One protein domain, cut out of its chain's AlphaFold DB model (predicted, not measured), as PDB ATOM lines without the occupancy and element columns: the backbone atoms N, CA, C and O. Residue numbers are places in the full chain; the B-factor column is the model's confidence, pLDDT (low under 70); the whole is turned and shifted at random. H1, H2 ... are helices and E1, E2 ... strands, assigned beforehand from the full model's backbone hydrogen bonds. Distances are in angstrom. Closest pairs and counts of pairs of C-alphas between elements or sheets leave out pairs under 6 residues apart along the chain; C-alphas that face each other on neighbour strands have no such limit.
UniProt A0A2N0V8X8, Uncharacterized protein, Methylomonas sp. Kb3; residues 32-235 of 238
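AT A GLANCE: This is residues 32 to 235 of the 238 residues of an uncharacterized protein of Methylomonas sp. Kb3 (UniProt A0A2N0V8X8). Two lobes sit side by side along the longest axis: one is a six-stranded, strongly twisted sheet curled round helix H1, with H2 at its level, and the other is a four-stranded twisted sheet with H3 and H5 side by side next to its strands and H4 grazing it. The chain passes from the first lobe to the second where E2 runs on into E3, and returns through the long link after H5. The printed part has 204 residues, with five named helices and ten named strands in the order E1 H1 H2 E2 E3 E4 E5 E6 H3 H4 H5 E7 E8 E9 E10. The sheets, E1 E10 E9 E8 E7 E2 and E3 E4 E5 E6, are antiparallel, and the class is mixed, helices and strands. The whole is compact, with a radius of gyration of the C-alphas of 17.5 A and spans of 55 by 41 by 30 A.

IN THESE COORDINATES: The larger sheet holds E1, residues 32 to 36, from C-alpha 32 at (258.341, 492.080, 331.198); E2, 76 to 78; E7, 183 to 186; E8, 189 to 201, 34.4 A; E9, 207 to 220, 25.5 A; and E10, 227 to 234, 20.7 A, which ends with C-alpha 234 at (262.963, 491.585, 335.324). H1 is residues 39 to 50, 15.9 A, and H2 is 60 to 66. The smaller sheet holds E3, 81 to 85; E4, 92 to 96; E5, 103 to 111, 20.7 A; and E6, 118 to 126, 20.8 A. H3 is 127 to 134, H4 143 to 148, and H5 159 to 168, 14.6 A.

HOW THE PARTS SIT: E7 E8 E9 E10 form a meander, each strand the antiparallel neighbour of the one before; in its hairpin E8 and E9, N 194 and O 216 are 2.9 A apart, within hydrogen-bond range. E8 bends by 72 degrees at residue 198 and E9 by 109 degrees at residue 210. H1 is on one face of this sheet, an arrangement of two layers, one the sheet and one the helix on its face; the closest C-alphas of H1 and E10 are those of Cys 42 and Cys 230, 5.5 A apart. E3 E4 E5 E6 form a second meander; in the hairpin E5 and E6, N 106 and O 123 are 2.8 A apart, within hydrogen-bond range. H3 and H5 touch at a shallow tilt of 10 degrees, opposite ways, closest at the C-alphas of Gln 129 and Ile 165, 7.1 A. In all five helices every O i to N i+4 pair is within hydrogen-bond range.

THE WHOLE: The C-alphas farthest apart, those of Gln 152 and Arg 235, are 56.4 A apart. The printed part has no cut, and the long link is H5 to E7, 14 residues. Mean pLDDT of the printed part is 79.5; 44 residues are under 70, among them 111 to 119 and 149 to 157.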
ATOM      1  N   VAL A  32     258.818 491.327 332.360       89.12
ATOM      2  CA  VAL A  32     258.341 492.080 331.198       89.12
ATOM      3  C   VAL A  32     259.003 491.540 329.945       89.12
ATOM      4  O   VAL A  32     260.173 491.165 329.978       89.12
ATOM      5  N   THR A  33     258.268 491.510 328.841       91.38
ATOM      6  CA  THR A  33     258.791 491.072 327.546       91.38
ATOM      7  C   THR A  33     259.951 491.971 327.110       91.38
ATOM      8  O   THR A  33     259.760 493.172 326.920       91.38
ATOM      9  N   SER A  34     261.149 491.407 326.956       92.62
ATOM     10  CA  SER A  34     262.312 492.077 326.349       92.62
ATOM     11  C   SER A  34     262.467 491.747 324.871       92.62
ATOM     12  O   SER A  34     263.004 492.558 324.122       92.62
ATOM     13  N   TYR A  35     262.006 490.568 324.456       92.56
ATOM     14  CA  TYR A  35     262.137 490.080 323.090       92.56
ATOM     15  C   TYR A  35     260.916 489.248 322.694       92.56
ATOM     16  O   TYR A  35     260.421 488.443 323.485       92.56
ATOM     17  N   ALA A  36     260.435 489.440 321.463       94.12
ATOM     18  CA  ALA A  36     259.320 488.689 320.902       94.12
ATOM     19  C   ALA A  36     259.413 488.629 319.372       94.12
ATOM     20  O   ALA A  36     259.241 489.637 318.693       94.12
ATOM     21  N   THR A  37     259.602 487.430 318.824       93.38
ATOM     22  CA  THR A  37     259.410 487.175 317.380       93.38
ATOM     23  C   THR A  37     257.939 486.970 317.026       93.38
ATOM     24  O   THR A  37     257.523 487.244 315.905       93.38
ATOM     25  N   SER A  38     257.140 486.501 317.990       88.50
ATOM     26  CA  SER A  38     255.698 486.300 317.862       88.50
ATOM     27  C   SER A  38     254.989 486.922 319.068       88.50
ATOM     28  O   SER A  38     254.842 486.258 320.097       88.50
ATOM     29  N   PRO A  39     254.533 488.186 318.974       89.25
ATOM     30  CA  PRO A  39     253.908 488.892 320.096       89.25
ATOM     31  C   PRO A  39     252.731 488.129 320.712       89.25
ATOM     32  O   PRO A  39     252.609 488.061 321.930       89.25
ATOM     33  N   ARG A  40     251.910 487.487 319.872       89.19
ATOM     34  CA  ARG A  40     250.770 486.678 320.315       89.19
ATOM     35  C   ARG A  40     251.203 485.473 321.148       89.19
ATOM     36  O   ARG A  40     250.645 485.245 322.211       89.19
ATOM     37  N   LEU A  41     252.191 484.713 320.671       89.44
ATOM     38  CA  LEU A  41     252.709 483.556 321.402       89.44
ATOM     39  C   LEU A  41     253.330 483.997 322.731       89.44
ATOM     40  O   LEU A  41     253.092 483.380 323.765       89.44
ATOM     41  N   CYS A  42     254.090 485.094 322.715       91.12
ATOM     42  CA  CYS A  42     254.687 485.629 323.930       91.12
ATOM     43  C   CYS A  42     253.620 486.083 324.919       91.12
ATOM     44  O   CYS A  42     253.771 485.813 326.100       91.12
ATOM     45  N   GLN A  43     252.519 486.680 324.461       88.94
ATOM     46  CA  GLN A  43     251.388 487.018 325.322       88.94
ATOM     47  C   GLN A  43     250.711 485.770 325.913       88.94
ATOM     48  O   GLN A  43     250.361 485.789 327.088       88.94
ATOM     49  N   GLU A  44     250.565 484.684 325.148       88.19
ATOM     50  CA  GLU A  44     250.013 483.412 325.647       88.19
ATOM     51  C   GLU A  44     250.909 482.811 326.753       88.19
ATOM     52  O   GLU A  44     250.417 482.486 327.835       88.19
ATOM     53  N   PHE A  45     252.234 482.768 326.553       87.25
ATOM     54  CA  PHE A  45     253.178 482.379 327.614       87.25
ATOM     55  C   PHE A  45     253.185 483.367 328.787       87.25
ATOM     56  O   PHE A  45     253.339 482.956 329.939       87.25
ATOM     57  N   GLN A  46     253.001 484.661 328.507       85.62
ATOM     58  CA  GLN A  46     252.963 485.703 329.525       85.62
ATOM     59  C   GLN A  46     251.781 485.515 330.472       85.62
ATOM     60  O   GLN A  46     251.929 485.529 331.693       85.62
ATOM     61  N   GLN A  47     250.608 485.286 329.884       82.94
ATOM     62  CA  GLN A  47     249.377 484.996 330.602       82.94
ATOM     63  C   GLN A  47     249.544 483.748 331.464       82.94
ATOM     64  O   GLN A  47     249.274 483.824 332.659       82.94
ATOM     65  N   MET A  48     250.093 482.668 330.900       80.50
ATOM     66  CA  MET A  48     250.323 481.405 331.607       80.50
ATOM     67  C   MET A  48     251.199 481.548 332.859       80.50
ATOM     68  O   MET A  48     250.912 480.910 333.871       80.50
ATOM     69  N   TYR A  49     252.263 482.364 332.837       76.00
ATOM     70  CA  TYR A  49     253.047 482.587 334.063       76.00
ATOM     71  C   TYR A  49     252.361 483.548 335.036       76.00
ATOM     72  O   TYR A  49     252.580 483.448 336.239       76.00
ATOM     73  N   SER A  50     251.575 484.506 334.537       71.56
ATOM     74  CA  SER A  50     250.916 485.516 335.376       71.56
ATOM     75  C   SER A  50     249.656 485.004 336.077       71.56
ATOM     76  O   SER A  50     249.271 485.555 337.100       71.56
ATOM     77  N   SER A  51     249.020 483.960 335.537       64.44
ATOM     78  CA  SER A  51     247.783 483.380 336.067       64.44
ATOM     79  C   SER A  51     248.012 482.318 337.144       64.44
ATOM     80  O   SER A  51     247.054 481.849 337.753       64.44
ATOM     81  N   PHE A  52     249.260 481.902 337.374       64.25
ATOM     82  CA  PHE A  52     249.576 480.761 338.229       64.25
ATOM     83  C   PHE A  52     249.869 481.194 339.673       64.25
ATOM     84  O   PHE A  52     251.015 481.292 340.103       64.25
ATOM     85  N   ASN A  53     248.809 481.432 340.447       60.03
ATOM     86  CA  ASN A  53     248.915 481.889 341.842       60.03
ATOM     87  C   ASN A  53     249.403 480.805 342.824       60.03
ATOM     88  O   ASN A  53     249.805 481.127 343.937       60.03
ATOM     89  N   VAL A  54     249.375 479.528 342.426       64.50
ATOM     90  CA  VAL A  54     249.717 478.376 343.286       64.50
ATOM     91  C   VAL A  54     251.168 477.907 343.083       64.50
ATOM     92  O   VAL A  54     251.692 477.138 343.882       64.50
ATOM     93  N   CYS A  55     251.840 478.373 342.024       73.56
ATOM     94  CA  CYS A  55     253.105 477.804 341.558       73.56
ATOM     95  C   CYS A  55     254.135 478.894 341.241       73.56
ATOM     96  O   CYS A  55     254.171 479.389 340.110       73.56
ATOM     97  N   PRO A  56     254.971 479.303 342.209       77.50
ATOM     98  CA  PRO A  56     255.939 480.353 341.958       77.50
ATOM     99  C   PRO A  56     257.012 479.866 340.977       77.50
ATOM    100  O   PRO A  56     257.521 478.752 341.092       77.50
ATOM    101  N   LEU A  57     257.434 480.734 340.050       79.62
ATOM    102  CA  LEU A  57     258.508 480.409 339.096       79.62
ATOM    103  C   LEU A  57     259.872 480.181 339.766       79.62
ATOM    104  O   LEU A  57     260.830 479.898 339.060       79.62
ATOM    105  N   THR A  58     260.005 480.355 341.079       80.88
ATOM    106  CA  THR A  58     261.212 480.029 341.855       80.88
ATOM    107  C   THR A  58     261.236 478.578 342.332       80.88
ATOM    108  O   THR A  58     262.309 478.052 342.604       80.88
ATOM    109  N   ASP A  59     260.083 477.913 342.411       80.62
ATOM    110  CA  ASP A  59     259.984 476.522 342.851       80.62
ATOM    111  C   ASP A  59     260.333 475.577 341.690       80.62
ATOM    112  O   ASP A  59     259.830 475.736 340.572       80.62
ATOM    113  N   ASN A  60     261.272 474.655 341.913       76.25
ATOM    114  CA  ASN A  60     261.772 473.740 340.885       76.25
ATOM    115  C   ASN A  60     260.704 472.731 340.468       76.25
ATOM    116  O   ASN A  60     260.327 472.696 339.297       76.25
ATOM    117  N   ASP A  61     260.173 471.979 341.423       77.31
ATOM    118  CA  ASP A  61     259.174 470.942 341.169       77.31
ATOM    119  C   ASP A  61     257.928 471.537 340.527       77.31
ATOM    120  O   ASP A  61     257.334 470.976 339.607       77.31
ATOM    121  N   CYS A  62     257.543 472.722 340.978       78.94
ATOM    122  CA  CYS A  62     256.370 473.387 340.483       78.94
ATOM    123  C   CYS A  62     256.560 473.871 339.041       78.94
ATOM    124  O   CYS A  62     255.752 473.532 338.173       78.94
ATOM    125  N   PHE A  63     257.655 474.580 338.749       78.88
ATOM    126  CA  PHE A  63     257.976 475.042 337.394       78.88
ATOM    127  C   PHE A  63     258.052 473.891 336.387       78.88
ATOM    128  O   PHE A  63     257.532 473.991 335.277       78.88
ATOM    129  N   VAL A  64     258.660 472.780 336.792       75.88
ATOM    130  CA  VAL A  64     258.910 471.640 335.914       75.88
ATOM    131  C   VAL A  64     257.674 470.757 335.776       75.88
ATOM    132  O   VAL A  64     257.237 470.480 334.660       75.88
ATOM    133  N   LEU A  65     257.058 470.348 336.886       75.25
ATOM    134  CA  LEU A  65     256.042 469.290 336.911       75.25
ATOM    135  C   LEU A  65     254.615 469.833 336.960       75.25
ATOM    136  O   LEU A  65     253.748 469.316 336.259       75.25
ATOM    137  N   LYS A  66     254.368 470.941 337.663       74.88
ATOM    138  CA  LYS A  66     252.999 471.445 337.916       74.88
ATOM    139  C   LYS A  66     252.580 472.622 337.038       74.88
ATOM    140  O   LYS A  66     251.395 472.879 336.867       74.88
ATOM    141  N   TRP A  67     253.532 473.343 336.456       74.31
ATOM    142  CA  TRP A  67     253.219 474.546 335.695       74.31
ATOM    143  C   TRP A  67     252.438 474.229 334.412       74.31
ATOM    144  O   TRP A  67     252.867 473.367 333.642       74.31
ATOM    145  N   GLY A  68     251.324 474.936 334.181       65.94
ATOM    146  CA  GLY A  68     250.555 474.899 332.930       65.94
ATOM    147  C   GLY A  68     249.425 473.864 332.835       65.94
ATOM    148  O   GLY A  68     248.926 473.640 331.736       65.94
ATOM    149  N   THR A  69     249.018 473.231 333.941       58.31
ATOM    150  CA  THR A  69     247.938 472.219 333.953       58.31
ATOM    151  C   THR A  69     246.531 472.769 334.213       58.31
ATOM    152  O   THR A  69     245.569 472.019 334.082       58.31
ATOM    153  N   GLU A  70     246.370 474.054 334.550       53.50
ATOM    154  CA  GLU A  70     245.068 474.637 334.914       53.50
ATOM    155  C   GLU A  70     244.644 475.784 333.976       53.50
ATOM    156  O   GLU A  70     245.340 476.792 333.841       53.50
ATOM    157  N   GLY A  71     243.462 475.638 333.361       52.38
ATOM    158  CA  GLY A  71     242.742 476.688 332.624       52.38
ATOM    159  C   GLY A  71     242.962 476.717 331.103       52.38
ATOM    160  O   GLY A  71     243.933 476.167 330.599       52.38
ATOM    161  N   ASN A  72     242.022 477.361 330.390       51.06
ATOM    162  CA  ASN A  72     241.839 477.528 328.926       51.06
ATOM    163  C   ASN A  72     243.056 478.067 328.128       51.06
ATOM    164  O   ASN A  72     242.969 479.039 327.375       51.06
ATOM    165  N   SER A  73     244.209 477.436 328.276       65.44
ATOM    166  CA  SER A  73     245.457 477.761 327.611       65.44
ATOM    167  C   SER A  73     245.544 477.009 326.278       65.44
ATOM    168  O   SER A  73     245.331 475.802 326.211       65.44
ATOM    169  N   LYS A  74     245.899 477.713 325.194       79.94
ATOM    170  CA  LYS A  74     246.243 477.097 323.892       79.94
ATOM    171  C   LYS A  74     247.595 476.374 323.907       79.94
ATOM    172  O   LYS A  74     248.004 475.829 322.879       79.94
ATOM    173  N   LEU A  75     248.295 476.438 325.034       85.56
ATOM    174  CA  LEU A  75     249.542 475.748 325.307       85.56
ATOM    175  C   LEU A  75     249.206 474.490 326.104       85.56
ATOM    176  O   LEU A  75     248.631 474.572 327.191       85.56
ATOM    177  N   THR A  76     249.576 473.334 325.571       86.25
ATOM    178  CA  THR A  76     249.416 472.045 326.242       86.25
ATOM    179  C   THR A  76     250.772 471.595 326.750       86.25
ATOM    180  O   THR A  76     251.717 471.477 325.974       86.25
ATOM    181  N   LYS A  77     250.891 471.337 328.052       86.19
ATOM    182  CA  LYS A  77     252.122 470.781 328.609       86.19
ATOM    183  C   LYS A  77     252.359 469.370 328.069       86.19
ATOM    184  O   LYS A  77     251.444 468.551 328.067       86.19
ATOM    185  N   THR A  78     253.585 469.082 327.645       87.44
ATOM    186  CA  THR A  78     254.010 467.715 327.316       87.44
ATOM    187  C   THR A  78     254.593 467.077 328.579       87.44
ATOM    188  O   THR A  78     255.551 467.629 329.128       87.44
ATOM    189  N   PRO A  79     254.013 465.975 329.087       85.38
ATOM    190  CA  PRO A  79     254.491 465.345 330.311       85.38
ATOM    191  C   PRO A  79     255.847 464.669 330.095       85.38
ATOM    192  O   PRO A  79     256.158 464.214 328.992       85.38
ATOM    193  N   PHE A  80     256.624 464.573 331.173       85.62
ATOM    194  CA  PHE A  80     257.814 463.731 331.216       85.62
ATOM    195  C   PHE A  80     257.454 462.353 331.754       85.62
ATOM    196  O   PHE A  80     256.707 462.239 332.724       85.62
ATOM    197  N   THR A  81     258.005 461.320 331.130       87.25
ATOM    198  CA  THR A  81     257.906 459.932 331.577       87.25
ATOM    199  C   THR A  81     259.297 459.406 331.879       87.25
ATOM    200  O   THR A  81     260.217 459.629 331.087       87.25
ATOM    201  N   GLU A  82     259.455 458.698 332.994       86.75
ATOM    202  CA  GLU A  82     260.724 458.059 333.327       86.75
ATOM    203  C   GLU A  82     261.080 457.000 332.277       86.75
ATOM    204  O   GLU A  82     260.262 456.155 331.901       86.75
ATOM    205  N   LEU A  83     262.318 457.075 331.799       84.88
ATOM    206  CA  LEU A  83     262.904 456.101 330.898       84.88
ATOM    207  C   LEU A  83     263.810 455.128 331.647       84.88
ATOM    208  O   LEU A  83     263.777 453.934 331.365       84.88
ATOM    209  N   ALA A  84     264.645 455.644 332.551       81.25
ATOM    210  CA  ALA A  84     265.604 454.828 333.276       81.25
ATOM    211  C   ALA A  84     266.112 455.486 334.557       81.25
ATOM    212  O   ALA A  84     266.233 456.713 334.620       81.25
ATOM    213  N   VAL A  85     266.543 454.657 335.508       76.75
ATOM    214  CA  VAL A  85     267.315 455.077 336.681       76.75
ATOM    215  C   VAL A  85     268.599 454.253 336.820       76.75
ATOM    216  O   VAL A  85     268.656 453.089 336.419       76.75
ATOM    217  N   ASN A  86     269.659 454.838 337.384       72.19
ATOM    218  CA  ASN A  86     270.848 454.067 337.750       72.19
ATOM    219  C   ASN A  86     270.674 453.301 339.072       72.19
ATOM    220  O   ASN A  86     269.735 453.516 339.837       72.19
ATOM    221  N   GLN A  87     271.664 452.460 339.382       62.22
ATOM    222  CA  GLN A  87     271.621 451.550 340.529       62.22
ATOM    223  C   GLN A  87     271.628 452.190 341.923       62.22
ATOM    224  O   GLN A  87     271.645 451.500 342.939       62.22
ATOM    225  N   TYR A  88     271.709 453.507 341.984       65.12
ATOM    226  CA  TYR A  88     271.784 454.237 343.235       65.12
ATOM    227  C   TYR A  88     270.708 455.320 343.324       65.12
ATOM    228  O   TYR A  88     270.726 456.110 344.263       65.12
ATOM    229  N   GLY A  89     269.795 455.386 342.346       63.47
ATOM    230  CA  GLY A  89     268.798 456.451 342.264       63.47
ATOM    231  C   GLY A  89     269.392 457.836 341.992       63.47
ATOM    232  O   GLY A  89     268.692 458.828 342.144       63.47
ATOM    233  N   TYR A  90     270.679 457.921 341.638       69.69
ATOM    234  CA  TYR A  90     271.363 459.202 341.451       69.69
ATOM    235  C   TYR A  90     271.214 459.750 340.042       69.69
ATOM    236  O   TYR A  90     271.232 460.961 339.876       69.69
ATOM    237  N   THR A  91     271.127 458.875 339.038       75.88
ATOM    238  CA  THR A  91     270.892 459.296 337.657       75.88
ATOM    239  C   THR A  91     269.491 458.907 337.245       75.88
ATOM    240  O   THR A  91     269.200 457.712 337.219       75.88
ATOM    241  N   THR A  92     268.683 459.885 336.850       81.12
ATOM    242  CA  THR A  92     267.341 459.662 336.306       81.12
ATOM    243  C   THR A  92     267.271 460.230 334.899       81.12
ATOM    244  O   THR A  92     267.641 461.379 334.653       81.12
ATOM    245  N   ILE A  93     266.791 459.415 333.964       85.38
ATOM    246  CA  ILE A  93     266.548 459.801 332.579       85.38
ATOM    247  C   ILE A  93     265.040 459.846 332.386       85.38
ATOM    248  O   ILE A  93     264.366 458.829 332.524       85.38
ATOM    249  N   SER A  94     264.510 461.015 332.044       88.75
ATOM    250  CA  SER A  94     263.100 461.192 331.686       88.75
ATOM    251  C   SER A  94     262.967 461.707 330.261       88.75
ATOM    252  O   SER A  94     263.843 462.408 329.761       88.75
ATOM    253  N   ILE A  95     261.864 461.374 329.598       89.19
ATOM    254  CA  ILE A  95     261.600 461.787 328.222       89.19
ATOM    255  C   ILE A  95     260.261 462.506 328.106       89.19
ATOM    256  O   ILE A  95     259.268 462.085 328.688       89.19
ATOM    257  N   ALA A  96     260.222 463.570 327.313       87.56
ATOM    258  CA  ALA A  96     258.995 464.060 326.698       87.56
ATOM    259  C   ALA A  96     259.006 463.623 325.239       87.56
ATOM    260  O   ALA A  96     259.813 464.099 324.432       87.56
ATOM    261  N   HIS A  97     258.102 462.709 324.908       76.75
ATOM    262  CA  HIS A  97     257.878 462.301 323.535       76.75
ATOM    263  C   HIS A  97     256.698 463.084 322.965       76.75
ATOM    264  O   HIS A  97     255.554 462.886 323.373       76.75
ATOM    265  N   ALA A  98     256.972 463.975 322.016       65.12
ATOM    266  CA  ALA A  98     255.926 464.567 321.199       65.12
ATOM    267  C   ALA A  98     255.552 463.547 320.103       65.12
ATOM    268  O   ALA A  98     256.408 463.219 319.274       65.12
ATOM    269  N   PRO A  99     254.314 463.015 320.078       65.12
ATOM    270  CA  PRO A  99     253.927 461.984 319.120       65.12
ATOM    271  C   PRO A  99     254.178 462.419 317.672       65.12
ATOM    272  O   PRO A  99     253.845 463.540 317.280       65.12
ATOM    273  N   GLY A 100     254.761 461.527 316.868       76.69
ATOM    274  CA  GLY A 100     255.011 461.776 315.444       76.69
ATOM    275  C   GLY A 100     256.143 462.768 315.156       76.69
ATOM    276  O   GLY A 100     256.217 463.302 314.047       76.69
ATOM    277  N   LYS A 101     257.018 463.045 316.130       86.44
ATOM    278  CA  LYS A 101     258.234 463.841 315.924       86.44
ATOM    279  C   LYS A 101     259.463 462.940 315.752       86.44
ATOM    280  O   LYS A 101     259.554 461.914 316.417       86.44
ATOM    281  N   PRO A 102     260.434 463.335 314.905       91.25
ATOM    282  CA  PRO A 102     261.698 462.609 314.743       91.25
ATOM    283  C   PRO A 102     262.714 462.927 315.859       91.25
ATOM    284  O   PRO A 102     263.865 462.496 315.791       91.25
ATOM    285  N   TYR A 103     262.315 463.716 316.860       93.00
ATOM    286  CA  TYR A 103     263.126 464.027 318.029       93.00
ATOM    287  C   TYR A 103     262.348 463.781 319.320       93.00
ATOM    288  O   TYR A 103     261.126 463.920 319.375       93.00
ATOM    289  N   SER A 104     263.096 463.465 320.369       92.44
ATOM    290  CA  SER A 104     262.613 463.370 321.740       92.44
ATOM    291  C   SER A 104     263.349 464.399 322.587       92.44
ATOM    292  O   SER A 104     264.519 464.698 322.327       92.44
ATOM    293  N   ILE A 105     262.675 464.939 323.602       92.12
ATOM    294  CA  ILE A 105     263.347 465.758 324.607       92.12
ATOM    295  C   ILE A 105     263.685 464.885 325.803       92.12
ATOM    296  O   ILE A 105     262.811 464.239 326.373       92.12
ATOM    297  N   VAL A 106     264.959 464.870 326.158       90.50
ATOM    298  CA  VAL A 106     265.541 464.094 327.243       90.50
ATOM    299  C   VAL A 106     265.882 465.028 328.396       90.50
ATOM    300  O   VAL A 106     266.481 466.083 328.194       90.50
ATOM    301  N   TYR A 107     265.554 464.592 329.603       88.56
ATOM    302  CA  TYR A 107     265.945 465.204 330.865       88.56
ATOM    303  C   TYR A 107     266.876 464.264 331.585       88.56
ATOM    304  O   TYR A 107     266.568 463.083 331.740       88.56
ATOM    305  N   LEU A 108     267.999 464.814 332.018       84.00
ATOM    306  CA  LEU A 108     268.998 464.103 332.788       84.00
ATOM    307  C   LEU A 108     269.084 464.765 334.140       84.00
ATOM    308  O   LEU A 108     269.342 465.963 334.217       84.00
ATOM    309  N   ASP A 109     268.861 463.979 335.178       80.88
ATOM    310  CA  ASP A 109     269.170 464.336 336.549       80.88
ATOM    311  C   ASP A 109     270.359 463.503 337.014       80.88
ATOM    312  O   ASP A 109     270.405 462.305 336.739       80.88
ATOM    313  N   GLY A 110     271.340 464.155 337.632       72.56
ATOM    314  CA  GLY A 110     272.505 463.551 338.266       72.56
ATOM    315  C   GLY A 110     273.291 462.583 337.384       72.56
ATOM    316  O   GLY A 110     273.644 461.494 337.838       72.56
ATOM    317  N   PHE A 111     273.593 462.943 336.131       67.19
ATOM    318  CA  PHE A 111     274.372 462.076 335.238       67.19
ATOM    319  C   PHE A 111     275.816 461.930 335.750       67.19
ATOM    320  O   PHE A 111     276.613 462.870 335.709       67.19
ATOM    321  N   GLN A 112     276.151 460.737 336.252       58.59
ATOM    322  CA  GLN A 112     277.435 460.437 336.905       58.59
ATOM    323  C   GLN A 112     278.556 460.032 335.931       58.59
ATOM    324  O   GLN A 112     279.626 459.614 336.366       58.59
ATOM    325  N   GLY A 113     278.335 460.139 334.618       51.66
ATOM    326  CA  GLY A 113     279.327 459.781 333.598       51.66
ATOM    327  C   GLY A 113     280.495 460.766 333.459       51.66
ATOM    328  O   GLY A 113     281.449 460.468 332.746       51.66
ATOM    329  N   ASP A 114     280.450 461.920 334.133       47.09
ATOM    330  CA  ASP A 114     281.447 462.986 334.010       47.09
ATOM    331  C   ASP A 114     282.206 463.268 335.313       47.09
ATOM    332  O   ASP A 114     281.697 463.111 336.420       47.09
ATOM    333  N   ARG A 115     283.431 463.796 335.166       40.16
ATOM    334  CA  ARG A 115     284.314 464.222 336.273       40.16
ATOM    335  C   ARG A 115     283.704 465.323 337.160       40.16
ATOM    336  O   ARG A 115     284.154 465.503 338.288       40.16
ATOM    337  N   HIS A 116     282.696 466.040 336.658       48.22
ATOM    338  CA  HIS A 116     281.859 466.973 337.412       48.22
ATOM    339  C   HIS A 116     280.400 466.541 337.210       48.22
ATOM    340  O   HIS A 116     279.954 466.555 336.061       48.22
ATOM    341  N   PRO A 117     279.664 466.139 338.262       50.78
ATOM    342  CA  PRO A 117     278.298 465.654 338.108       50.78
ATOM    343  C   PRO A 117     277.434 466.728 337.443       50.78
ATOM    344  O   PRO A 117     277.252 467.822 337.984       50.78
ATOM    345  N   ARG A 118     276.919 466.414 336.251       58.03
ATOM    346  CA  ARG A 118     275.954 467.258 335.547       58.03
ATOM    347  C   ARG A 118     274.622 467.072 336.247       58.03
ATOM    348  O   ARG A 118     274.005 466.017 336.134       58.03
ATOM    349  N   GLN A 119     274.236 468.054 337.051       68.44
ATOM    350  CA  GLN A 119     273.104 467.867 337.950       68.44
ATOM    351  C   GLN A 119     271.782 467.833 337.210       68.44
ATOM    352  O   GLN A 119     271.011 466.926 337.452       68.44
ATOM    353  N   LEU A 120     271.515 468.778 336.310       79.06
ATOM    354  CA  LEU A 120     270.261 468.803 335.564       79.06
ATOM    355  C   LEU A 120     270.514 469.339 334.155       79.06
ATOM    356  O   LEU A 120     270.943 470.482 333.998       79.06
ATOM    357  N   GLU A 121     270.230 468.528 333.138       84.56
ATOM    358  CA  GLU A 121     270.346 468.918 331.731       84.56
ATOM    359  C   GLU A 121     269.087 468.568 330.941       84.56
ATOM    360  O   GLU A 121     268.388 467.597 331.228       84.56
ATOM    361  N   THR A 122     268.804 469.363 329.913       88.50
ATOM    362  CA  THR A 122     267.737 469.093 328.948       88.50
ATOM    363  C   THR A 122     268.319 469.050 327.547       88.50
ATOM    364  O   THR A 122     269.026 469.974 327.146       88.50
ATOM    365  N   TRP A 123     267.997 468.004 326.793       91.31
ATOM    366  CA  TRP A 123     268.561 467.716 325.478       91.31
ATOM    367  C   TRP A 123     267.469 467.411 324.460       91.31
ATOM    368  O   TRP A 123     266.491 466.742 324.771       91.31
ATOM    369  N   LYS A 124     267.660 467.849 323.218       93.44
ATOM    370  CA  LYS A 124     266.910 467.384 322.050       93.44
ATOM    371  C   LYS A 124     267.745 466.330 321.336       93.44
ATOM    372  O   LYS A 124     268.855 466.625 320.894       93.44
ATOM    373  N   VAL A 125     267.207 465.125 321.199       93.44
ATOM    374  CA  VAL A 125     267.902 463.984 320.584       93.44
ATOM    375  C   VAL A 125     267.043 463.338 319.508       93.44
ATOM    376  O   VAL A 125     265.827 463.520 319.489       93.44
ATOM    377  N   ASN A 126     267.657 462.566 318.614       93.19
ATOM    378  CA  ASN A 126     266.931 461.794 317.610       93.19
ATOM    379  C   ASN A 126     266.102 460.675 318.278       93.19
ATOM    380  O   ASN A 126     266.627 459.898 319.078       93.19
ATOM    381  N   THR A 127     264.807 460.589 317.952       91.06
ATOM    382  CA  THR A 127     263.901 459.593 318.553       91.06
ATOM    383  C   THR A 127     264.276 458.171 318.172       91.06
ATOM    384  O   THR A 127     264.255 457.300 319.030       91.06
ATOM    385  N   GLU A 128     264.609 457.918 316.910       91.38
ATOM    386  CA  GLU A 128     264.911 456.572 316.422       91.38
ATOM    387  C   GLU A 128     266.145 455.997 317.123       91.38
ATOM    388  O   GLU A 128     266.091 454.888 317.647       91.38
ATOM    389  N   GLN A 129     267.218 456.784 317.230       91.75
ATOM    390  CA  GLN A 129     268.430 456.401 317.958       91.75
ATOM    391  C   GLN A 129     268.147 456.144 319.441       91.75
ATOM    392  O   GLN A 129     268.610 455.146 319.994       91.75
ATOM    393  N   LEU A 130     267.358 457.016 320.080       89.75
ATOM    394  CA  LEU A 130     266.967 456.844 321.476       89.75
ATOM    395  C   LEU A 130     266.145 455.565 321.673       89.75
ATOM    396  O   LEU A 130     266.438 454.784 322.571       89.75
ATOM    397  N   MET A 131     265.151 455.312 320.821       88.19
ATOM    398  CA  MET A 131     264.321 454.109 320.915       88.19
ATOM    399  C   MET A 131     265.111 452.839 320.589       88.19
ATOM    400  O   MET A 131     264.882 451.807 321.217       88.19
ATOM    401  N   ALA A 132     266.065 452.891 319.657       89.25
ATOM    402  CA  ALA A 132     266.970 451.777 319.391       89.25
ATOM    403  C   ALA A 132     267.821 451.443 320.625       89.25
ATOM    404  O   ALA A 132     267.983 450.272 320.960       89.25
ATOM    405  N   LEU A 133     268.305 452.466 321.335       85.75
ATOM    406  CA  LEU A 133     269.064 452.286 322.569       85.75
ATOM    407  C   LEU A 133     268.217 451.675 323.690       85.75
ATOM    408  O   LEU A 133     268.663 450.760 324.372       85.75
ATOM    409  N   VAL A 134     266.985 452.154 323.857       82.88
ATOM    410  CA  VAL A 134     266.056 451.685 324.899       82.88
ATOM    411  C   VAL A 134     265.664 450.221 324.710       82.88
ATOM    412  O   VAL A 134     265.389 449.526 325.681       82.88
ATOM    413  N   ASN A 135     265.671 449.735 323.469       84.38
ATOM    414  CA  ASN A 135     265.351 448.348 323.142       84.38
ATOM    415  C   ASN A 135     266.584 447.426 323.076       84.38
ATOM    416  O   ASN A 135     266.433 446.236 322.804       84.38
ATOM    417  N   LYS A 136     267.798 447.951 323.281       82.69
ATOM    418  CA  LYS A 136     269.043 447.173 323.239       82.69
ATOM    419  C   LYS A 136     269.298 446.507 324.588       82.69
ATOM    420  O   LYS A 136     269.120 447.140 325.616       82.69
ATOM    421  N   ASP A 137     269.795 445.271 324.589       77.12
ATOM    422  CA  ASP A 137     270.210 444.599 325.821       77.12
ATOM    423  C   ASP A 137     271.635 444.987 326.275       77.12
ATOM    424  O   ASP A 137     272.554 445.011 325.448       77.12
ATOM    425  N   PRO A 138     271.866 445.196 327.588       74.50
ATOM    426  CA  PRO A 138     270.848 445.300 328.636       74.50
ATOM    427  C   PRO A 138     270.039 446.595 328.500       74.50
ATOM    428  O   PRO A 138     270.614 447.679 328.427       74.50
ATOM    429  N   ARG A 139     268.707 446.484 328.500       72.56
ATOM    430  CA  ARG A 139     267.851 447.665 328.371       72.56
ATOM    431  C   ARG A 139     267.948 448.572 329.600       72.56
ATOM    432  O   ARG A 139     268.130 448.063 330.711       72.56
ATOM    433  N   PRO A 140     267.778 449.896 329.440       74.25
ATOM    434  CA  PRO A 140     267.562 450.782 330.575       74.25
ATOM    435  C   PRO A 140     266.322 450.332 331.365       74.25
ATOM    436  O   PRO A 140     265.324 449.927 330.769       74.25
ATOM    437  N   LEU A 141     266.399 450.363 332.697       75.62
ATOM    438  CA  LEU A 141     265.326 449.907 333.586       75.62
ATOM    439  C   LEU A 141     264.679 451.086 334.298       75.62
ATOM    440  O   LEU A 141     265.385 451.982 334.770       75.62
ATOM    441  N   GLN A 142     263.357 451.036 334.431       81.06
ATOM    442  CA  GLN A 142     262.617 451.958 335.290       81.06
ATOM    443  C   GLN A 142     262.896 451.671 336.768       81.06
ATOM    444  O   GLN A 142     263.329 450.574 337.137       81.06
ATOM    445  N   TYR A 143     262.625 452.651 337.626       79.00
ATOM    446  CA  TYR A 143     262.878 452.583 339.059       79.00
ATOM    447  C   TYR A 143     262.231 451.364 339.712       79.00
ATOM    448  O   TYR A 143     262.892 450.644 340.463       79.00
ATOM    449  N   GLU A 144     260.970 451.063 339.397       81.25
ATOM    450  CA  GLU A 144     260.285 449.905 339.966       81.25
ATOM    451  C   GLU A 144     260.939 448.582 339.570       81.25
ATOM    452  O   GLU A 144     261.070 447.697 340.417       81.25
ATOM    453  N   GLU A 145     261.341 448.436 338.307       77.25
ATOM    454  CA  GLU A 145     262.014 447.234 337.807       77.25
ATOM    455  C   GLU A 145     263.408 447.091 338.416       77.25
ATOM    456  O   GLU A 145     263.832 445.986 338.753       77.25
ATOM    457  N   TRP A 146     264.104 448.215 338.592       73.12
ATOM    458  CA  TRP A 146     265.436 448.241 339.165       73.12
ATOM    459  C   TRP A 146     265.431 447.870 340.657       73.12
ATOM    460  O   TRP A 146     266.146 446.956 341.061       73.12
ATOM    461  N   VAL A 147     264.595 448.524 341.476       73.31
ATOM    462  CA  VAL A 147     264.539 448.289 342.935       73.31
ATOM    463  C   VAL A 147     264.009 446.894 343.263       73.31
ATOM    464  O   VAL A 147     264.447 446.272 344.232       73.31
ATOM    465  N   LYS A 148     263.034 446.407 342.487       73.75
ATOM    466  CA  LYS A 148     262.376 445.115 342.741       73.75
ATOM    467  C   LYS A 148     263.048 443.950 342.015       73.75
ATOM    468  O   LYS A 148     262.721 442.799 342.300       73.75
ATOM    469  N   GLY A 149     263.961 444.219 341.083       67.31
ATOM    470  CA  GLY A 149     264.676 443.191 340.344       67.31
ATOM    471  C   GLY A 149     265.681 442.465 341.234       67.31
ATOM    472  O   GLY A 149     266.568 443.067 341.838       67.31
ATOM    473  N   ALA A 150     265.546 441.141 341.320       54.22
ATOM    474  CA  ALA A 150     266.507 440.283 342.004       54.22
ATOM    475  C   ALA A 150     267.932 440.503 341.447       54.22
ATOM    476  O   ALA A 150     268.097 440.787 340.264       54.22
ATOM    477  N   HIS A 151     268.940 440.348 342.313       52.66
ATOM    478  CA  HIS A 151     270.361 440.748 342.236       52.66
ATOM    479  C   HIS A 151     271.223 440.354 341.001       52.66
ATOM    480  O   HIS A 151     272.447 440.299 341.106       52.66
ATOM    481  N   GLN A 152     270.640 440.091 339.831       59.06
ATOM    482  CA  GLN A 152     271.331 439.762 338.576       59.06
ATOM    483  C   GLN A 152     271.222 440.859 337.501       59.06
ATOM    484  O   GLN A 152     271.559 440.622 336.341       59.06
ATOM    485  N   ILE A 153     270.778 442.068 337.860       58.91
ATOM    486  CA  ILE A 153     270.762 443.207 336.933       58.91
ATOM    487  C   ILE A 153     272.207 443.543 336.538       58.91
ATOM    488  O   ILE A 153     273.058 443.811 337.391       58.91
ATOM    489  N   LYS A 154     272.495 443.523 335.230       59.69
ATOM    490  CA  LYS A 154     273.800 443.931 334.699       59.69
ATOM    491  C   LYS A 154     274.050 445.395 335.072       59.69
ATOM    492  O   LYS A 154     273.220 446.254 334.800       59.69
ATOM    493  N   ARG A 155     275.203 445.671 335.688       55.62
ATOM    494  CA  ARG A 155     275.598 447.019 336.145       55.62
ATOM    495  C   ARG A 155     275.778 448.030 335.007       55.62
ATOM    496  O   ARG A 155     275.781 449.228 335.261       55.62
ATOM    497  N   GLU A 156     275.969 447.559 333.778       59.19
ATOM    498  CA  GLU A 156     276.205 448.404 332.608       59.19
ATOM    499  C   GLU A 156     274.873 448.837 331.988       59.19
ATOM    500  O   GLU A 156     274.193 448.042 331.355       59.19
ATOM    501  N   THR A 157     274.495 450.103 332.166       64.12
ATOM    502  CA  THR A 157     273.209 450.677 331.723       64.12
ATOM    503  C   THR A 157     273.300 451.413 330.379       64.12
ATOM    504  O   THR A 157     272.684 452.462 330.207       64.12
ATOM    505  N   LEU A 158     274.108 450.911 329.436       74.00
ATOM    506  CA  LEU A 158     274.344 451.527 328.112       74.00
ATOM    507  C   LEU A 158     274.717 453.028 328.168       74.00
ATOM    508  O   LEU A 158     274.400 453.813 327.271       74.00
ATOM    509  N   ALA A 159     275.373 453.456 329.253       75.38
ATOM    510  CA  ALA A 159     275.666 454.865 329.515       75.38
ATOM    511  C   ALA A 159     276.579 455.489 328.445       75.38
ATOM    512  O   ALA A 159     276.416 456.660 328.103       75.38
ATOM    513  N   THR A 160     277.514 454.708 327.893       79.31
ATOM    514  CA  THR A 160     278.408 455.139 326.809       79.31
ATOM    515  C   THR A 160     277.625 455.433 325.535       79.31
ATOM    516  O   THR A 160     277.811 456.481 324.921       79.31
ATOM    517  N   GLU A 161     276.721 454.541 325.140       85.12
ATOM    518  CA  GLU A 161     275.866 454.738 323.973       85.12
ATOM    519  C   GLU A 161     274.884 455.892 324.185       85.12
ATOM    520  O   GLU A 161     274.656 456.687 323.274       85.12
ATOM    521  N   PHE A 162     274.365 456.057 325.402       84.69
ATOM    522  CA  PHE A 162     273.554 457.219 325.742       84.69
ATOM    523  C   PHE A 162     274.349 458.524 325.589       84.69
ATOM    524  O   PHE A 162     273.876 459.471 324.962       84.69
ATOM    525  N   ALA A 163     275.592 458.566 326.080       83.38
ATOM    526  CA  ALA A 163     276.474 459.719 325.916       83.38
ATOM    527  C   ALA A 163     276.770 460.032 324.436       83.38
ATOM    528  O   ALA A 163     276.874 461.204 324.076       83.38
ATOM    529  N   GLN A 164     276.845 459.019 323.566       87.69
ATOM    530  CA  GLN A 164     276.979 459.219 322.117       87.69
ATOM    531  C   GLN A 164     275.737 459.882 321.508       87.69
ATOM    532  O   GLN A 164     275.883 460.778 320.678       87.69
ATOM    533  N   ILE A 165     274.530 459.505 321.950       90.62
ATOM    534  CA  ILE A 165     273.283 460.169 321.531       90.62
ATOM    535  C   ILE A 165     273.286 461.640 321.961       90.62
ATOM    536  O   ILE A 165     272.917 462.512 321.174       90.62
ATOM    537  N   LEU A 166     273.729 461.938 323.186       89.50
ATOM    538  CA  LEU A 166     273.836 463.323 323.661       89.50
ATOM    539  C   LEU A 166     274.883 464.118 322.876       89.50
ATOM    540  O   LEU A 166     274.638 465.273 322.547       89.50
ATOM    541  N   ALA A 167     276.019 463.507 322.531       89.06
ATOM    542  CA  ALA A 167     277.107 464.172 321.812       89.06
ATOM    543  C   ALA A 167     276.697 464.691 320.422       89.06
ATOM    544  O   ALA A 167     277.257 465.679 319.953       89.06
ATOM    545  N   VAL A 168     275.725 464.041 319.775       90.94
ATOM    546  CA  VAL A 168     275.141 464.490 318.496       90.94
ATOM    547  C   VAL A 168     273.817 465.243 318.669       90.94
ATOM    548  O   VAL A 168     273.273 465.770 317.699       90.94
ATOM    549  N   GLY A 169     273.281 465.272 319.889       91.69
ATOM    550  CA  GLY A 169     272.076 466.003 320.250       91.69
ATOM    551  C   GLY A 169     272.326 467.499 320.443       91.69
ATOM    552  O   GLY A 169     273.447 467.999 320.393       91.69
ATOM    553  N   GLU A 170     271.248 468.232 320.698       93.25
ATOM    554  CA  GLU A 170     271.308 469.654 321.034       93.25
ATOM    555  C   GLU A 170     270.978 469.849 322.514       93.25
ATOM    556  O   GLU A 170     269.866 469.544 322.950       93.25
ATOM    557  N   LYS A 171     271.916 470.400 323.290       90.25
ATOM    558  CA  LYS A 171     271.643 470.827 324.665       90.25
ATOM    559  C   LYS A 171     270.721 472.048 324.645       90.25
ATOM    560  O   LYS A 171     271.054 473.080 324.067       90.25
ATOM    561  N   LEU A 172     269.555 471.931 325.275       89.12
ATOM    562  CA  LEU A 172     268.553 472.997 325.361       89.12
ATOM    563  C   LEU A 172     268.734 473.872 326.601       89.12
ATOM    564  O   LEU A 172     268.496 475.083 326.535       89.12
ATOM    565  N   SER A 173     269.121 473.262 327.723       83.69
ATOM    566  CA  SER A 173     269.342 473.947 329.002       83.69
ATOM    567  C   SER A 173     270.613 474.794 328.954       83.69
ATOM    568  O   SER A 173     271.658 474.297 328.537       83.69
ATOM    569  N   ASP A 174     270.533 476.045 329.411       74.06
ATOM    570  CA  ASP A 174     271.685 476.951 329.473       74.06
ATOM    571  C   ASP A 174     272.699 476.491 330.543       74.06
ATOM    572  O   ASP A 174     272.329 475.888 331.549       74.06
ATOM    573  N   ASP A 175     273.981 476.817 330.360       64.19
ATOM    574  CA  ASP A 175     275.083 476.262 331.170       64.19
ATOM    575  C   ASP A 175     275.110 476.692 332.650       64.19
ATOM    576  O   ASP A 175     275.845 476.115 333.448       64.19
ATOM    577  N   TRP A 176     274.318 477.696 333.034       57.53
ATOM    578  CA  TRP A 176     274.452 478.391 334.322       57.53
ATOM    579  C   TRP A 176     273.341 478.072 335.329       57.53
ATOM    580  O   TRP A 176     273.464 478.429 336.499       57.53
ATOM    581  N   SER A 177     272.248 477.434 334.899       57.41
ATOM    582  CA  SER A 177     271.088 477.171 335.757       57.41
ATOM    583  C   SER A 177     270.586 475.738 335.546       57.41
ATOM    584  O   SER A 177     269.873 475.494 334.569       57.41
ATOM    585  N   PRO A 178     270.933 474.791 336.437       60.31
ATOM    586  CA  PRO A 178     270.580 473.383 336.285       60.31
ATOM    587  C   PRO A 178     269.097 473.199 336.605       60.31
ATOM    588  O   PRO A 178     268.721 473.112 337.769       60.31
ATOM    589  N   ILE A 179     268.224 473.217 335.597       68.81
ATOM    590  CA  ILE A 179     266.779 473.033 335.789       68.81
ATOM    591  C   ILE A 179     266.213 472.333 334.556       68.81
ATOM    592  O   ILE A 179     266.553 472.688 333.427       68.81
ATOM    593  N   TRP A 180     265.316 471.367 334.764       75.06
ATOM    594  CA  TRP A 180     264.514 470.815 333.678       75.06
ATOM    595  C   TRP A 180     263.707 471.943 333.018       75.06
ATOM    596  O   TRP A 180     263.010 472.714 333.674       75.06
ATOM    597  N   MET A 181     263.806 472.071 331.702       85.94
ATOM    598  CA  MET A 181     262.960 472.988 330.943       85.94
ATOM    599  C   MET A 181     261.593 472.345 330.676       85.94
ATOM    600  O   MET A 181     261.553 471.389 329.915       85.94
ATOM    601  N   PRO A 182     260.456 472.811 331.212       87.25
ATOM    602  CA  PRO A 182     259.155 472.259 330.840       87.25
ATOM    603  C   PRO A 182     258.876 472.444 329.339       87.25
ATOM    604  O   PRO A 182     259.246 473.467 328.747       87.25
ATOM    605  N   ILE A 183     258.212 471.452 328.736       89.75
ATOM    606  CA  ILE A 183     257.841 471.451 327.315       89.75
ATOM    607  C   ILE A 183     256.360 471.750 327.151       89.75
ATOM    608  O   ILE A 183     255.506 471.164 327.817       89.75
ATOM    609  N   PHE A 184     256.059 472.631 326.204       89.94
ATOM    610  CA  PHE A 184     254.708 472.985 325.802       89.94
ATOM    611  C   PHE A 184     254.535 472.783 324.306       89.94
ATOM    612  O   PHE A 184     255.385 473.191 323.520       89.94
ATOM    613  N   ASN A 185     253.407 472.213 323.907       88.56
ATOM    614  CA  ASN A 185     252.990 472.116 322.523       88.56
ATOM    615  C   ASN A 185     251.883 473.133 322.243       88.56
ATOM    616  O   ASN A 185     250.946 473.295 323.027       88.56
ATOM    617  N   THR A 186     251.960 473.795 321.094       88.12
ATOM    618  CA  THR A 186     250.794 474.456 320.512       88.12
ATOM    619  C   THR A 186     250.816 474.323 319.003       88.12
ATOM    620  O   THR A 186     251.837 474.561 318.351       88.12
ATOM    621  N   LYS A 187     249.680 473.899 318.436       86.25
ATOM    622  CA  LYS A 187     249.509 473.667 316.991       86.25
ATOM    623  C   LYS A 187     250.619 472.790 316.395       86.25
ATOM    624  O   LYS A 187     251.134 473.079 315.317       86.25
ATOM    625  N   GLY A 188     251.032 471.750 317.122       86.50
ATOM    626  CA  GLY A 188     252.067 470.824 316.665       86.50
ATOM    627  C   GLY A 188     253.490 471.389 316.684       86.50
ATOM    628  O   GLY A 188     254.382 470.760 316.118       86.50
ATOM    629  N   THR A 189     253.722 472.548 317.305       90.19
ATOM    630  CA  THR A 189     255.063 473.098 317.547       90.19
ATOM    631  C   THR A 189     255.400 472.986 319.026       90.19
ATOM    632  O   THR A 189     254.590 473.396 319.858       90.19
ATOM    633  N   ASP A 190     256.593 472.480 319.331       92.19
ATOM    634  CA  ASP A 190     257.073 472.347 320.703       92.19
ATOM    635  C   ASP A 190     257.907 473.558 321.118       92.19
ATOM    636  O   ASP A 190     258.645 474.158 320.327       92.19
ATOM    637  N   TYR A 191     257.796 473.898 322.392       92.62
ATOM    638  CA  TYR A 191     258.489 475.003 323.018       92.62
ATOM    639  C   TYR A 191     259.081 474.541 324.340       92.62
ATOM    640  O   TYR A 191     258.363 474.030 325.198       92.62
ATOM    641  N   ALA A 192     260.383 474.747 324.505       92.06
ATOM    642  CA  ALA A 192     261.085 474.523 325.757       92.06
ATOM    643  C   ALA A 192     261.221 475.850 326.500       92.06
ATOM    644  O   ALA A 192     261.598 476.862 325.901       92.06
ATOM    645  N   ILE A 193     260.937 475.856 327.800       90.00
ATOM    646  CA  ILE A 193     261.023 477.077 328.603       90.00
ATOM    647  C   ILE A 193     262.197 476.985 329.565       90.00
ATOM    648  O   ILE A 193     262.217 476.160 330.471       90.00
ATOM    649  N   GLY A 194     263.178 477.859 329.369       88.94
ATOM    650  CA  GLY A 194     264.292 478.045 330.286       88.94
ATOM    651  C   GLY A 194     263.997 479.186 331.244       88.94
ATOM    652  O   GLY A 194     263.391 480.188 330.858       88.94
ATOM    653  N   ARG A 195     264.456 479.062 332.487       85.69
ATOM    654  CA  ARG A 195     264.509 480.185 333.423       85.69
ATOM    655  C   ARG A 195     265.942 480.395 333.882       85.69
ATOM    656  O   ARG A 195     266.662 479.441 334.153       85.69
ATOM    657  N   GLU A 196     266.318 481.655 333.996       85.44
ATOM    658  CA  GLU A 196     267.565 482.081 334.607       85.44
ATOM    659  C   GLU A 196     267.250 482.640 335.991       85.44
ATOM    660  O   GLU A 196     266.331 483.454 336.166       85.44
ATOM    661  N   CYS A 197     268.028 482.202 336.972       81.12
ATOM    662  CA  CYS A 197     267.811 482.516 338.371       81.12
ATOM    663  C   CYS A 197     269.047 483.162 338.989       81.12
ATOM    664  O   CYS A 197     270.167 482.696 338.804       81.12
ATOM    665  N   SER A 198     268.814 484.180 339.811       84.44
ATOM    666  CA  SER A 198     269.748 484.612 340.844       84.44
ATOM    667  C   SER A 198     269.421 483.833 342.114       84.44
ATOM    668  O   SER A 198     268.331 483.962 342.676       84.44
ATOM    669  N   GLY A 199     270.343 482.970 342.515       78.25
ATOM    670  CA  GLY A 199     270.140 481.958 343.535       78.25
ATOM    671  C   GLY A 199     271.415 481.666 344.309       78.25
ATOM    672  O   GLY A 199     272.385 482.423 344.249       78.25
ATOM    673  N   SER A 200     271.394 480.570 345.053       76.75
ATOM    674  CA  SER A 200     272.518 480.126 345.873       76.75
ATOM    675  C   SER A 200     272.680 478.619 345.776       76.75
ATOM    676  O   SER A 200     271.697 477.879 345.765       76.75
ATOM    677  N   TRP A 201     273.931 478.173 345.747       71.19
ATOM    678  CA  TRP A 201     274.270 476.763 345.861       71.19
ATOM    679  C   TRP A 201     274.128 476.319 347.316       71.19
ATOM    680  O   TRP A 201     274.687 476.939 348.220       71.19
ATOM    681  N   ALA A 202     273.363 475.258 347.536       66.81
ATOM    682  CA  ALA A 202     273.278 474.564 348.806       66.81
ATOM    683  C   ALA A 202     274.351 473.469 348.889       66.81
ATOM    684  O   ALA A 202     274.859 472.970 347.878       66.81
ATOM    685  N   TYR A 203     274.690 473.074 350.117       55.31
ATOM    686  CA  TYR A 203     275.547 471.918 350.359       55.31
ATOM    687  C   TYR A 203     274.929 470.656 349.731       55.31
ATOM    688  O   TYR A 203     273.716 470.471 349.788       55.31
ATOM    689  N   GLY A 204     275.749 469.809 349.103       60.19
ATOM    690  CA  GLY A 204     275.270 468.693 348.272       60.19
ATOM    691  C   GLY A 204     275.052 469.061 346.801       60.19
ATOM    692  O   GLY A 204     274.685 468.209 346.000       60.19
ATOM    693  N   GLY A 205     275.327 470.314 346.430       60.50
ATOM    694  CA  GLY A 205     275.383 470.754 345.046       60.50
ATOM    695  C   GLY A 205     274.063 471.275 344.497       60.50
ATOM    696  O   GLY A 205     274.076 471.788 343.401       60.50
ATOM    697  N   TYR A 206     272.949 471.236 345.215       66.00
ATOM    698  CA  TYR A 206     271.676 471.744 344.697       66.00
ATOM    699  C   TYR A 206     271.680 473.274 344.504       66.00
ATOM    700  O   TYR A 206     272.040 474.014 345.421       66.00
ATOM    701  N   TYR A 207     271.234 473.774 343.345       71.12
ATOM    702  CA  TYR A 207     271.041 475.213 343.124       71.12
ATOM    703  C   TYR A 207     269.609 475.647 343.463       71.12
ATOM    704  O   TYR A 207     268.648 475.288 342.779       71.12
ATOM    705  N   GLY A 208     269.465 476.467 344.505       74.31
ATOM    706  CA  GLY A 208     268.190 477.066 344.888       74.31
ATOM    707  C   GLY A 208     267.912 478.351 344.108       74.31
ATOM    708  O   GLY A 208     268.670 479.319 344.207       74.31
ATOM    709  N   CYS A 209     266.804 478.396 343.362       79.06
ATOM    710  CA  CYS A 209     266.368 479.609 342.670       79.06
ATOM    711  C   CYS A 209     265.675 480.577 343.645       79.06
ATOM    712  O   CYS A 209     264.467 480.519 343.844       79.06
ATOM    713  N   ASN A 210     266.424 481.526 344.212       82.56
ATOM    714  CA  ASN A 210     265.841 482.547 345.095       82.56
ATOM    715  C   ASN A 210     264.999 483.567 344.313       82.56
ATOM    716  O   ASN A 210     264.030 484.129 344.822       82.56
ATOM    717  N   LYS A 211     265.396 483.857 343.068       84.62
ATOM    718  CA  LYS A 211     264.764 484.884 342.242       84.62
ATOM    719  C   LYS A 211     264.959 484.616 340.757       84.62
ATOM    720  O   LYS A 211     266.086 484.606 340.270       84.62
ATOM    721  N   VAL A 212     263.860 484.551 340.013       85.38
ATOM    722  CA  VAL A 212     263.896 484.506 338.545       85.38
ATOM    723  C   VAL A 212     264.237 485.886 337.983       85.38
ATOM    724  O   VAL A 212     263.627 486.897 338.352       85.38
ATOM    725  N   ILE A 213     265.234 485.933 337.101       87.31
ATOM    726  CA  ILE A 213     265.703 487.159 336.439       87.31
ATOM    727  C   ILE A 213     265.351 487.190 334.952       87.31
ATOM    728  O   ILE A 213     265.107 488.280 334.425       87.31
ATOM    729  N   LYS A 214     265.253 486.019 334.313       88.50
ATOM    730  CA  LYS A 214     264.854 485.865 332.915       88.50
ATOM    731  C   LYS A 214     264.080 484.564 332.712       88.50
ATOM    732  O   LYS A 214     264.368 483.566 333.362       88.50
ATOM    733  N   VAL A 215     263.121 484.577 331.796       89.44
ATOM    734  CA  VAL A 215     262.482 483.385 331.231       89.44
ATOM    735  C   VAL A 215     262.616 483.465 329.721       89.44
ATOM    736  O   VAL A 215     262.249 484.478 329.128       89.44
ATOM    737  N   THR A 216     263.110 482.399 329.104       91.62
ATOM    738  CA  THR A 216     263.298 482.300 327.659       91.62
ATOM    739  C   THR A 216     262.471 481.139 327.132       91.62
ATOM    740  O   THR A 216     262.632 479.998 327.559       91.62
ATOM    741  N   VAL A 217     261.594 481.427 326.177       92.88
ATOM    742  CA  VAL A 217     260.848 480.411 325.433       92.88
ATOM    743  C   VAL A 217     261.623 480.120 324.159       92.88
ATOM    744  O   VAL A 217     261.804 481.016 323.331       92.88
ATOM    745  N   LYS A 218     262.069 478.876 323.988       93.94
ATOM    746  CA  LYS A 218     262.764 478.402 322.790       93.94
ATOM    747  C   LYS A 218     261.810 477.554 321.959       93.94
ATOM    748  O   LYS A 218     261.203 476.626 322.483       93.94
ATOM    749  N   ARG A 219     261.672 477.849 320.666       94.06
ATOM    750  CA  ARG A 219     260.986 476.955 319.726       94.06
ATOM    751  C   ARG A 219     261.900 475.780 319.422       94.06
ATOM    752  O   ARG A 219     263.030 475.995 318.988       94.06
ATOM    753  N   VAL A 220     261.374 474.576 319.585       92.94
ATOM    754  CA  VAL A 220     262.063 473.323 319.291       92.94
ATOM    755  C   VAL A 220     261.575 472.801 317.942       92.94
ATOM    756  O   VAL A 220     260.375 472.748 317.671       92.94
ATOM    757  N   ALA A 221     262.518 472.442 317.075       90.25
ATOM    758  CA  ALA A 221     262.247 471.840 315.778       90.25
ATOM    759  C   ALA A 221     263.267 470.733 315.482       90.25
ATOM    760  O   ALA A 221     264.376 470.734 316.019       90.25
ATOM    761  N   ALA A 222     262.881 469.795 314.620       84.88
ATOM    762  CA  ALA A 222     263.695 468.639 314.258       84.88
ATOM    763  C   ALA A 222     264.968 469.021 313.494       84.88
ATOM    764  O   ALA A 222     266.060 468.575 313.821       84.88
ATOM    765  N   ASP A 223     264.803 469.864 312.483       84.56
ATOM    766  CA  ASP A 223     265.775 470.182 311.437       84.56
ATOM    767  C   ASP A 223     266.620 471.424 311.748       84.56
ATOM    768  O   ASP A 223     267.472 471.821 310.956       84.56
ATOM    769  N   LYS A 224     266.360 472.082 312.882       83.31
ATOM    770  CA  LYS A 224     266.972 473.366 313.238       83.31
ATOM    771  C   LYS A 224     267.372 473.387 314.696       83.31
ATOM    772  O   LYS A 224     266.686 472.809 315.538       83.31
ATOM    773  N   THR A 225     268.439 474.120 314.986       91.69
ATOM    774  CA  THR A 225     268.767 474.539 316.348       91.69
ATOM    775  C   THR A 225     267.569 475.259 316.957       91.69
ATOM    776  O   THR A 225     266.860 476.009 316.277       91.69
ATOM    777  N   SER A 226     267.322 475.011 318.234       93.06
ATOM    778  CA  SER A 226     266.246 475.645 318.974       93.06
ATOM    779  C   SER A 226     266.534 477.134 319.106       93.06
ATOM    780  O   SER A 226     267.628 477.543 319.492       93.06
ATOM    781  N   ILE A 227     265.546 477.964 318.779       93.12
ATOM    782  CA  ILE A 227     265.721 479.421 318.753       93.12
ATOM    783  C   ILE A 227     264.841 480.101 319.799       93.12
ATOM    784  O   ILE A 227     263.687 479.689 319.969       93.12
ATOM    785  N   PRO A 228     265.320 481.157 320.477       93.19
ATOM    786  CA  PRO A 228     264.471 481.954 321.347       93.19
ATOM    787  C   PRO A 228     263.373 482.629 320.515       93.19
ATOM    788  O   PRO A 228     263.636 483.223 319.468       93.19
ATOM    789  N   VAL A 229     262.131 482.542 320.985       94.88
ATOM    790  CA  VAL A 229     260.970 483.210 320.375       94.88
ATOM    791  C   VAL A 229     260.382 484.290 321.267       94.88
ATOM    792  O   VAL A 229     259.834 485.259 320.738       94.88
ATOM    793  N   CYS A 230     260.538 484.139 322.583       93.56
ATOM    794  CA  CYS A 230     260.106 485.088 323.600       93.56
ATOM    795  C   CYS A 230     261.142 485.146 324.716       93.56
ATOM    796  O   CYS A 230     261.632 484.103 325.154       93.56
ATOM    797  N   GLU A 231     261.412 486.344 325.218       93.19
ATOM    798  CA  GLU A 231     262.157 486.529 326.460       93.19
ATOM    799  C   GLU A 231     261.420 487.492 327.375       93.19
ATOM    800  O   GLU A 231     260.952 488.553 326.949       93.19
ATOM    801  N   PHE A 232     261.354 487.123 328.649       90.94
ATOM    802  CA  PHE A 232     260.804 487.938 329.716       90.94
ATOM    803  C   PHE A 232     261.903 488.201 330.732       90.94
ATOM    804  O   PHE A 232     262.472 487.261 331.280       90.94
ATOM    805  N   VAL A 233     262.190 489.465 331.017       91.12
ATOM    806  CA  VAL A 233     263.233 489.867 331.966       91.12
ATOM    807  C   VAL A 233     262.644 490.676 333.100       91.12
ATOM    808  O   VAL A 233     261.603 491.325 332.977       91.12
ATOM    809  N   ARG A 234     263.334 490.688 334.236       85.19
ATOM    810  CA  ARG A 234     262.963 491.585 335.324       85.19
ATOM    811  C   ARG A 234     263.199 493.033 334.895       85.19
ATOM    812  O   ARG A 234     264.313 493.410 334.535       85.19
ATOM    813  N   ARG A 235     262.165 493.873 334.996       79.06
ATOM    814  CA  ARG A 235     262.305 495.317 334.774       79.06
ATOM    815  C   ARG A 235     263.324 495.870 335.777       79.06
ATOM    816  O   ARG A 235     263.156 495.689 336.987       79.06
TER     817      ARG A 235